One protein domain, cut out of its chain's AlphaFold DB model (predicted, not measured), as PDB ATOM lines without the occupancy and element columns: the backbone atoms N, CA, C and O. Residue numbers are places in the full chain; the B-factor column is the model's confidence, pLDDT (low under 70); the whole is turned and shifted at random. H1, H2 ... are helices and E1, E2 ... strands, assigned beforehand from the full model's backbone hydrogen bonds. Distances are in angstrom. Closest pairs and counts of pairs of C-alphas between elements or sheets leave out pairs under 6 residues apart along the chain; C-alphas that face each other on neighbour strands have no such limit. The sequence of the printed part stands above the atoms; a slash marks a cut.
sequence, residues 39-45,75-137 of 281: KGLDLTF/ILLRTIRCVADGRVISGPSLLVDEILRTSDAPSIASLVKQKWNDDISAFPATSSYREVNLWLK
ATOM      1  N   LYS A  39     106.849 155.671 159.726       87.06
ATOM      2  CA  LYS A  39     106.249 156.190 160.975       87.06
ATOM      3  C   LYS A  39     107.105 155.951 162.224       87.06
ATOM      4  O   LYS A  39     106.670 156.329 163.319       87.06
ATOM      5  N   GLY A  40     108.324 155.448 162.048       90.44
ATOM      6  CA  GLY A  40     109.285 155.097 163.094       90.44
ATOM      7  C   GLY A  40     109.614 153.603 163.056       90.44
ATOM      8  O   GLY A  40     109.249 152.921 162.101       90.44
ATOM      9  N   LEU A  41     110.292 153.116 164.093       91.56
ATOM     10  CA  LEU A  41     110.625 151.701 164.269       91.56
ATOM     11  C   LEU A  41     109.913 151.158 165.510       91.56
ATOM     12  O   LEU A  41     110.147 151.646 166.616       91.56
ATOM     13  N   ASP A  42     109.059 150.157 165.320       90.25
ATOM     14  CA  ASP A  42     108.371 149.466 166.407       90.25
ATOM     15  C   ASP A  42     109.233 148.312 166.937       90.25
ATOM     16  O   ASP A  42     109.671 147.447 166.182       90.25
ATOM     17  N   LEU A  43     109.453 148.297 168.250       88.50
ATOM     18  CA  LEU A  43     110.003 147.163 168.984       88.50
ATOM     19  C   LEU A  43     108.900 146.582 169.851       88.50
ATOM     20  O   LEU A  43     108.374 147.282 170.713       88.50
ATOM     21  N   THR A  44     108.576 145.311 169.649       84.88
ATOM     22  CA  THR A  44     107.576 144.599 170.448       84.88
ATOM     23  C   THR A  44     108.281 143.633 171.390       84.88
ATOM     24  O   THR A  44     109.202 142.925 170.990       84.88
ATOM     25  N   PHE A  45     107.848 143.616 172.647       78.12
ATOM     26  CA  PHE A  45     108.342 142.741 173.701       78.12
ATOM     27  C   PHE A  45     107.231 141.800 174.152       78.12
ATOM     28  O   PHE A  45     106.062 142.191 174.215       78.12
ATOM     29  N   ILE A  75     107.802 149.593 172.214       88.38
ATOM     30  CA  ILE A  75     108.400 150.919 172.151       88.38
ATOM     31  C   ILE A  75     108.461 151.326 170.686       88.38
ATOM     32  O   ILE A  75     109.002 150.604 169.854       88.38
ATOM     33  N   LEU A  76     107.946 152.517 170.389       91.00
ATOM     34  CA  LEU A  76     108.071 153.135 169.076       91.00
ATOM     35  C   LEU A  76     109.218 154.143 169.091       91.00
ATOM     36  O   LEU A  76     109.114 155.226 169.674       91.00
ATOM     37  N   LEU A  77     110.309 153.793 168.420       92.00
ATOM     38  CA  LEU A  77     111.476 154.645 168.260       92.00
ATOM     39  C   LEU A  77     111.237 155.667 167.144       92.00
ATOM     40  O   LEU A  77     110.779 155.338 166.048       92.00
ATOM     41  N   ARG A  78     111.546 156.936 167.432       89.62
ATOM     42  CA  ARG A  78     111.345 158.071 166.504       89.62
ATOM     43  C   ARG A  78     112.563 158.965 166.307       89.62
ATOM     44  O   ARG A  78     112.519 159.880 165.490       89.62
ATOM     45  N   THR A  79     113.617 158.710 167.067       90.19
ATOM     46  CA  THR A  79     114.860 159.468 167.027       90.19
ATOM     47  C   THR A  79     116.006 158.484 167.157       90.19
ATOM     48  O   THR A  79     115.950 157.583 167.994       90.19
ATOM     49  N   ILE A  80     117.034 158.659 166.334       91.81
ATOM     50  CA  ILE A  80     118.282 157.906 166.416       91.81
ATOM     51  C   ILE A  80     119.443 158.893 166.523       91.81
ATOM     52  O   ILE A  80     119.370 160.012 166.015       91.81
ATOM     53  N   ARG A  81     120.501 158.494 167.226       91.94
ATOM     54  CA  ARG A  81     121.751 159.244 167.296       91.94
ATOM     55  C   ARG A  81     122.863 158.379 166.732       91.94
ATOM     56  O   ARG A  81     123.053 157.260 167.207       91.94
ATOM     57  N   CYS A  82     123.588 158.902 165.756       91.06
ATOM     58  CA  CYS A  82     124.801 158.271 165.269       91.06
ATOM     59  C   CYS A  82     125.904 158.425 166.327       91.06
ATOM     60  O   CYS A  82     126.104 159.501 166.892       91.06
ATOM     61  N   VAL A  83     126.573 157.322 166.664       89.62
ATOM     62  CA  VAL A  83     127.582 157.304 167.736       89.62
ATOM     63  C   VAL A  83     128.889 157.952 167.280       89.62
ATOM     64  O   VAL A  83     129.537 158.603 168.092       89.62
ATOM     65  N   ALA A  84     129.249 157.800 166.003       90.56
ATOM     66  CA  ALA A  84     130.529 158.256 165.466       90.56
ATOM     67  C   ALA A  84     130.653 159.788 165.428       90.56
ATOM     68  O   ALA A  84     131.694 160.324 165.789       90.56
ATOM     69  N   ASP A  85     129.593 160.488 165.019       91.62
ATOM     70  CA  ASP A  85     129.576 161.947 164.831       91.62
ATOM     71  C   ASP A  85     128.647 162.673 165.826       91.62
ATOM     72  O   ASP A  85     128.551 163.898 165.827       91.62
ATOM     73  N   GLY A  86     127.922 161.930 166.671       89.69
ATOM     74  CA  GLY A  86     126.947 162.485 167.608       89.69
ATOM     75  C   GLY A  86     125.681 163.053 166.956       89.69
ATOM     76  O   GLY A  86     124.824 163.574 167.676       89.69
ATOM     77  N   ARG A  87     125.521 162.943 165.630       91.94
ATOM     78  CA  ARG A  87     124.401 163.529 164.884       91.94
ATOM     79  C   ARG A  87     123.081 162.908 165.322       91.94
ATOM     80  O   ARG A  87     122.914 161.686 165.330       91.94
ATOM     81  N   VAL A  88     122.117 163.760 165.666       91.56
ATOM     82  CA  VAL A  88     120.769 163.348 166.076       91.56
ATOM     83  C   VAL A  88     119.800 163.525 164.920       91.56
ATOM     84  O   VAL A  88     119.630 164.622 164.393       91.56
ATOM     85  N   ILE A  89     119.122 162.442 164.558       91.62
ATOM     86  CA  ILE A  89     118.114 162.410 163.503       91.62
ATOM     87  C   ILE A  89     116.767 162.255 164.184       91.62
ATOM     88  O   ILE A  89     116.435 161.198 164.724       91.62
ATOM     89  N   SER A  90     116.011 163.350 164.213       88.31
ATOM     90  CA  SER A  90     114.760 163.445 164.958       88.31
ATOM     91  C   SER A  90     113.569 163.521 164.016       88.31
ATOM     92  O   SER A  90     113.289 164.563 163.429       88.31
ATOM     93  N   GLY A  91     112.811 162.434 163.940       87.06
ATOM     94  CA  GLY A  91     111.592 162.355 163.152       87.06
ATOM     95  C   GLY A  91     111.319 160.912 162.743       87.06
ATOM     96  O   GLY A  91     112.252 160.210 162.362       87.06
ATOM     97  N   PRO A  92     110.057 160.453 162.785       88.50
ATOM     98  CA  PRO A  92     109.724 159.070 162.466       88.50
ATOM     99  C   PRO A  92     110.179 158.640 161.069       88.50
ATOM    100  O   PRO A  92     110.791 157.587 160.940       88.50
ATOM    101  N   SER A  93     109.916 159.457 160.043       89.88
ATOM    102  CA  SER A  93     110.333 159.157 158.670       89.88
ATOM    103  C   SER A  93     111.845 159.214 158.518       89.88
ATOM    104  O   SER A  93     112.428 158.296 157.964       89.88
ATOM    105  N   LEU A  94     112.479 160.239 159.093       92.44
ATOM    106  CA  LEU A  94     113.925 160.450 159.003       92.44
ATOM    107  C   LEU A  94     114.717 159.331 159.686       92.44
ATOM    108  O   LEU A  94     115.769 158.938 159.197       92.44
ATOM    109  N   LEU A  95     114.206 158.794 160.800       93.75
ATOM    110  CA  LEU A  95     114.771 157.604 161.432       93.75
ATOM    111  C   LEU A  95     114.737 156.411 160.474       93.75
ATOM    112  O   LEU A  95     115.730 155.700 160.359       93.75
ATOM    113  N   VAL A  96     113.608 156.188 159.795       93.88
ATOM    114  CA  VAL A  96     113.471 155.081 158.838       93.88
ATOM    115  C   VAL A  96     114.397 155.291 157.643       93.88
ATOM    116  O   VAL A  96     115.095 154.360 157.255       93.88
ATOM    117  N   ASP A  97     114.458 156.508 157.105       94.19
ATOM    118  CA  ASP A  97     115.333 156.843 155.983       94.19
ATOM    119  C   ASP A  97     116.815 156.661 156.353       94.19
ATOM    120  O   ASP A  97     117.582 156.143 155.546       94.19
ATOM    121  N   GLU A  98     117.219 156.976 157.588       95.19
ATOM    122  CA  GLU A  98     118.586 156.713 158.052       95.19
ATOM    123  C   GLU A  98     118.895 155.216 158.162       95.19
ATOM    124  O   GLU A  98     119.996 154.793 157.801       95.19
ATOM    125  N   ILE A  99     117.947 154.406 158.647       94.56
ATOM    126  CA  ILE A  99     118.113 152.947 158.705       94.56
ATOM    127  C   ILE A  99     118.291 152.392 157.290       94.56
ATOM    128  O   ILE A  99     119.217 151.617 157.058       94.56
ATOM    129  N   LEU A 100     117.452 152.817 156.341       94.56
ATOM    130  CA  LEU A 100     117.543 152.408 154.937       94.56
ATOM    131  C   LEU A 100     118.876 152.822 154.311       94.56
ATOM    132  O   LEU A 100     119.561 151.984 153.730       94.56
ATOM    133  N   ARG A 101     119.278 154.083 154.504       95.50
ATOM    134  CA  ARG A 101     120.547 154.632 154.011       95.50
ATOM    135  C   ARG A 101     121.753 153.871 154.563       95.50
ATOM    136  O   ARG A 101     122.673 153.565 153.820       95.50
ATOM    137  N   THR A 102     121.759 153.572 155.862       94.31
ATOM    138  CA  THR A 102     122.876 152.870 156.526       94.31
ATOM    139  C   THR A 102     122.929 151.387 156.157       94.31
ATOM    140  O   THR A 102     123.990 150.780 156.218       94.31
ATOM    141  N   SER A 103     121.792 150.812 155.761       94.88
ATOM    142  CA  SER A 103     121.681 149.407 155.350       94.88
ATOM    143  C   SER A 103     121.812 149.203 153.839       94.88
ATOM    144  O   SER A 103     121.609 148.083 153.374       94.88
ATOM    145  N   ASP A 104     122.060 150.275 153.081       96.31
ATOM    146  CA  ASP A 104     122.042 150.286 151.614       96.31
ATOM    147  C   ASP A 104     120.800 149.579 151.030       96.31
ATOM    148  O   ASP A 104     120.866 148.703 150.168       96.31
ATOM    149  N   ALA A 105     119.631 149.905 151.590       93.94
ATOM    150  CA  ALA A 105     118.359 149.310 151.203       93.94
ATOM    151  C   ALA A 105     117.458 150.365 150.536       93.94
ATOM    152  O   ALA A 105     117.098 151.353 151.181       93.94
ATOM    153  N   PRO A 106     116.999 150.165 149.286       92.06
ATOM    154  CA  PRO A 106     116.161 151.140 148.575       92.06
ATOM    155  C   PRO A 106     114.736 151.252 149.140       92.06
ATOM    156  O   PRO A 106     114.010 152.204 148.852       92.06
ATOM    157  N   SER A 107     114.289 150.267 149.922       90.56
ATOM    158  CA  SER A 107     112.964 150.258 150.543       90.56
ATOM    159  C   SER A 107     112.935 149.380 151.791       90.56
ATOM    160  O   SER A 107     113.775 148.497 151.960       90.56
ATOM    161  N   ILE A 108     111.918 149.567 152.638       89.44
ATOM    162  CA  ILE A 108     111.701 148.722 153.826       89.44
ATOM    163  C   ILE A 108     111.490 147.254 153.423       89.44
ATOM    164  O   ILE A 108     111.983 146.348 154.089       89.44
ATOM    165  N   ALA A 109     110.806 147.008 152.301       89.38
ATOM    166  CA  ALA A 109     110.605 145.658 151.784       89.38
ATOM    167  C   ALA A 109     111.932 144.992 151.379       89.38
ATOM    168  O   ALA A 109     112.136 143.824 151.697       89.38
ATOM    169  N   SER A 110     112.833 145.732 150.722       90.69
ATOM    170  CA  SER A 110     114.177 145.240 150.384       90.69
ATOM    171  C   SER A 110     115.026 145.016 151.640       90.69
ATOM    172  O   SER A 110     115.639 143.960 151.765       90.69
ATOM    173  N   LEU A 111     114.981 145.929 152.618       91.31
ATOM    174  CA  LEU A 111     115.668 145.758 153.902       91.31
ATOM    175  C   LEU A 111     115.275 144.437 154.578       91.31
ATOM    176  O   LEU A 111     116.140 143.642 154.924       91.31
ATOM    177  N   VAL A 112     113.975 144.173 154.727       89.31
ATOM    178  CA  VAL A 112     113.517 142.961 155.419       89.31
ATOM    179  C   VAL A 112     113.791 141.700 154.608       89.31
ATOM    180  O   VAL A 112     114.391 140.764 155.128       89.31
ATOM    181  N   LYS A 113     113.396 141.669 153.333       88.62
ATOM    182  CA  LYS A 113     113.474 140.441 152.531       88.62
ATOM    183  C   LYS A 113     114.895 140.109 152.088       88.62
ATOM    184  O   LYS A 113     115.280 138.952 152.096       88.62
ATOM    185  N   GLN A 114     115.664 141.113 151.670       91.00
ATOM    186  CA  GLN A 114     116.970 140.906 151.036       91.00
ATOM    187  C   GLN A 114     118.112 141.065 152.038       91.00
ATOM    188  O   GLN A 114     118.991 140.213 152.091       91.00
ATOM    189  N   LYS A 115     118.096 142.125 152.862       92.38
ATOM    190  CA  LYS A 115     119.197 142.392 153.804       92.38
ATOM    191  C   LYS A 115     119.072 141.596 155.107       92.38
ATOM    192  O   LYS A 115     120.088 141.177 155.657       92.38
ATOM    193  N   TRP A 116     117.850 141.398 155.610       89.75
ATOM    194  CA  TRP A 116     117.581 140.669 156.860       89.75
ATOM    195  C   TRP A 116     117.075 139.238 156.662       89.75
ATOM    196  O   TRP A 116     116.934 138.525 157.652       89.75
ATOM    197  N   ASN A 117     116.828 138.804 155.421       89.06
ATOM    198  CA  ASN A 117     116.331 137.461 155.105       89.06
ATOM    199  C   ASN A 117     115.065 137.085 155.909       89.06
ATOM    200  O   ASN A 117     114.999 136.036 156.545       89.06
ATOM    201  N   ASP A 118     114.103 138.012 155.952       85.38
ATOM    202  CA  ASP A 118     112.837 137.931 156.696       85.38
ATOM    203  C   ASP A 118     112.966 137.793 158.230       85.38
ATOM    204  O   ASP A 118     111.959 137.727 158.942       85.38
ATOM    205  N   ASP A 119     114.182 137.856 158.777       85.44
ATOM    206  CA  ASP A 119     114.422 137.809 160.214       85.44
ATOM    207  C   ASP A 119     114.394 139.214 160.837       85.44
ATOM    208  O   ASP A 119     115.374 139.963 160.864       85.44
ATOM    209  N   ILE A 120     113.226 139.567 161.376       85.38
ATOM    210  CA  ILE A 120     112.968 140.834 162.075       85.38
ATOM    211  C   ILE A 120     113.252 140.765 163.583       85.38
ATOM    212  O   ILE A 120     112.833 141.654 164.328       85.38
ATOM    213  N   SER A 121     113.933 139.718 164.066       85.56
ATOM    214  CA  SER A 121     114.292 139.629 165.481       85.56
ATOM    215  C   SER A 121     115.203 140.793 165.871       85.56
ATOM    216  O   SER A 121     116.235 141.040 165.239       85.56
ATOM    217  N   ALA A 122     114.824 141.479 166.953       86.06
ATOM    218  CA  ALA A 122     115.603 142.548 167.574       86.06
ATOM    219  C   ALA A 122     116.765 142.013 168.435       86.06
ATOM    220  O   ALA A 122     117.415 142.784 169.142       86.06
ATOM    221  N   PHE A 123     117.019 140.706 168.397       84.75
ATOM    222  CA  PHE A 123     118.154 140.049 169.032       84.75
ATOM    223  C   PHE A 123     119.133 139.545 167.964       84.75
ATOM    224  O   PHE A 123     118.739 139.398 166.806       84.75
ATOM    225  N   PRO A 124     120.406 139.304 168.325       81.31
ATOM    226  CA  PRO A 124     121.385 138.756 167.391       81.31
ATOM    227  C   PRO A 124     120.867 137.484 166.710       81.31
ATOM    228  O   PRO A 124     120.293 136.622 167.380       81.31
ATOM    229  N   ALA A 125     121.072 137.374 165.397       73.38
ATOM    230  CA  ALA A 125     120.703 136.183 164.642       73.38
ATOM    231  C   ALA A 125     121.489 134.969 165.163       73.38
ATOM    232  O   ALA A 125     122.704 135.045 165.348       73.38
ATOM    233  N   THR A 126     120.799 133.856 165.417       67.94
ATOM    234  CA  THR A 126     121.418 132.638 165.967       67.94
ATOM    235  C   THR A 126     121.825 131.628 164.898       67.94
ATOM    236  O   THR A 126     122.604 130.730 165.198       67.94
ATOM    237  N   SER A 127     121.309 131.737 163.667       63.94
ATOM    238  CA  SER A 127     121.534 130.709 162.633       63.94
ATOM    239  C   SER A 127     121.340 131.153 161.177       63.94
ATOM    240  O   SER A 127     121.826 130.470 160.281       63.94
ATOM    241  N   SER A 128     120.644 132.261 160.904       69.56
ATOM    242  CA  SER A 128     120.445 132.791 159.548       69.56
ATOM    243  C   SER A 128     121.450 133.902 159.233       69.56
ATOM    244  O   SER A 128     121.674 134.809 160.035       69.56
ATOM    245  N   TYR A 129     122.054 133.847 158.043       80.50
ATOM    246  CA  TYR A 129     122.872 134.946 157.533       80.50
ATOM    247  C   TYR A 129     121.993 136.182 157.300       80.50
ATOM    248  O   TYR A 129     120.985 136.105 156.595       80.50
ATOM    249  N   ARG A 130     122.399 137.320 157.875       85.44
ATOM    250  CA  ARG A 130     121.879 138.653 157.550       85.44
ATOM    251  C   ARG A 130     123.028 139.498 157.006       85.44
ATOM    252  O   ARG A 130     124.067 139.597 157.659       85.44
ATOM    253  N   GLU A 131     122.834 140.128 155.849       87.81
ATOM    254  CA  GLU A 131     123.828 141.033 155.248       87.81
ATOM    255  C   GLU A 131     124.025 142.282 156.122       87.81
ATOM    256  O   GLU A 131     125.138 142.766 156.307       87.81
ATOM    257  N   VAL A 132     122.932 142.771 156.720       90.12
ATOM    258  CA  VAL A 132     122.931 143.904 157.650       90.12
ATOM    259  C   VAL A 132     122.264 143.491 158.954       90.12
ATOM    260  O   VAL A 132     121.270 142.770 158.957       90.12
ATOM    261  N   ASN A 133     122.781 143.978 160.080       87.88
ATOM    262  CA  ASN A 133     122.296 143.604 161.402       87.88
ATOM    263  C   ASN A 133     121.788 144.830 162.178       87.88
ATOM    264  O   ASN A 133     122.465 145.854 162.264       87.88
ATOM    265  N   LEU A 134     120.605 144.702 162.786       89.44
ATOM    266  CA  LEU A 134     120.037 145.664 163.731       89.44
ATOM    267  C   LEU A 134     119.506 144.899 164.943       89.44
ATOM    268  O   LEU A 134     118.600 144.083 164.814       89.44
ATOM    269  N   TRP A 135     120.073 145.154 166.120       89.50
ATOM    270  CA  TRP A 135     119.707 144.435 167.335       89.50
ATOM    271  C   TRP A 135     119.849 145.307 168.577       89.50
ATOM    272  O   TRP A 135     120.569 146.308 168.611       89.50
ATOM    273  N   LEU A 136     119.161 144.896 169.634       88.75
ATOM    274  CA  LEU A 136     119.288 145.472 170.956       88.75
ATOM    275  C   LEU A 136     120.572 144.966 171.605       88.75
ATOM    276  O   LEU A 136     120.726 143.785 171.910       88.75
ATOM    277  N   LYS A 137     121.489 145.893 171.868       86.81
ATOM    278  CA  LYS A 137     122.676 145.629 172.675       86.81
ATOM    279  C   LYS A 137     122.432 146.128 174.091       86.81
ATOM    280  O   LYS A 137     122.285 147.331 174.315       86.81
TER     281      LYS A 137
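Overview. This is residues 39 to 45 and 75 to 137 of the 281 residues of an uncharacterized protein of Gloeophyllum trabeum (strain ATCC 11539 / FP-39264 / Madison 617) (UniProt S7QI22). Two small two-stranded pieces, E1 with E2 and the hairpin of E3 and E4, meet at a corner where E2 runs on into E3, and H1 packs on the hairpin with its residues 92 to 99, which also come near E1 and E2. H2 follows H1 and runs the same way, and beyond H2 residues 116 to 137 fold back as a long looping stretch with no named element. The printed part has 70 residues, with four named strands and then two named helices, in the order E1, E2, E3, E4, H1, H2; the class is mixed, helices and strands, though under half of the residues, 33 of the 70, are in named elements. Both sheets, E1 - E2 and E3 - E4, are antiparallel. The whole is compact, with a radius of gyration of the C-alphas of 12.2 A, and spans 33 by 27 by 25 A.

Along the chain. E1, residues 41 to 45, begins with C-alpha 41 at (110.625, 151.701, 164.269) and is 13.2 A long. E2 is residues 75 to 77, E3 residues 79 to 81 and E4 residues 88 to 90. H1, residues 92 to 102, is 15.7 A long and begins with C-alpha 92 at (109.724, 159.070, 162.466). H2, residues 108 to 115, is 9.8 A long and ends with C-alpha 115 at (119.197, 142.392, 153.804).

Arrangement. E1 and E2 are antiparallel at 160 degrees, with N 43 and O 75 within hydrogen-bond range at 2.8 A. E2 runs on into E3 across a break of 1 residue, at 63 degrees. E3 and E4 form a hairpin, antiparallel at 172 degrees, with N 89 and O 80 within hydrogen-bond range at 2.8 A. The closest C-alphas of E3 and H1 are those of Thr 79 and Leu 95, 5.9 A apart. The closest C-alphas of E1 and H1 are those of Leu 41 and Val 96, 7.0 A apart. H1 and H2 are close but not clearly touching, at a shallow tilt of 26 degrees, the same way; their closest C-alphas, Leu 100 and Leu 111, are 7.0 A apart. H2 is apart from E1, E2, E3 and E4. In H1 and H2 every O i to N i+4 pair is within hydrogen-bond range.

Size, cuts and confidence. The two C-alphas farthest apart are those of Ser 90 and Ser 127, 33.5 A. Residues 46 to 74 are cut out, and C-alphas 45 and 75 stand 8.3 A apart across the cut, which the link from E1 to E2 crosses. Of the links that are printed whole, E3 to E4 is short and the others are tight. The mean pLDDT of the printed part is 88.6, and residues 126 to 128 are under 70.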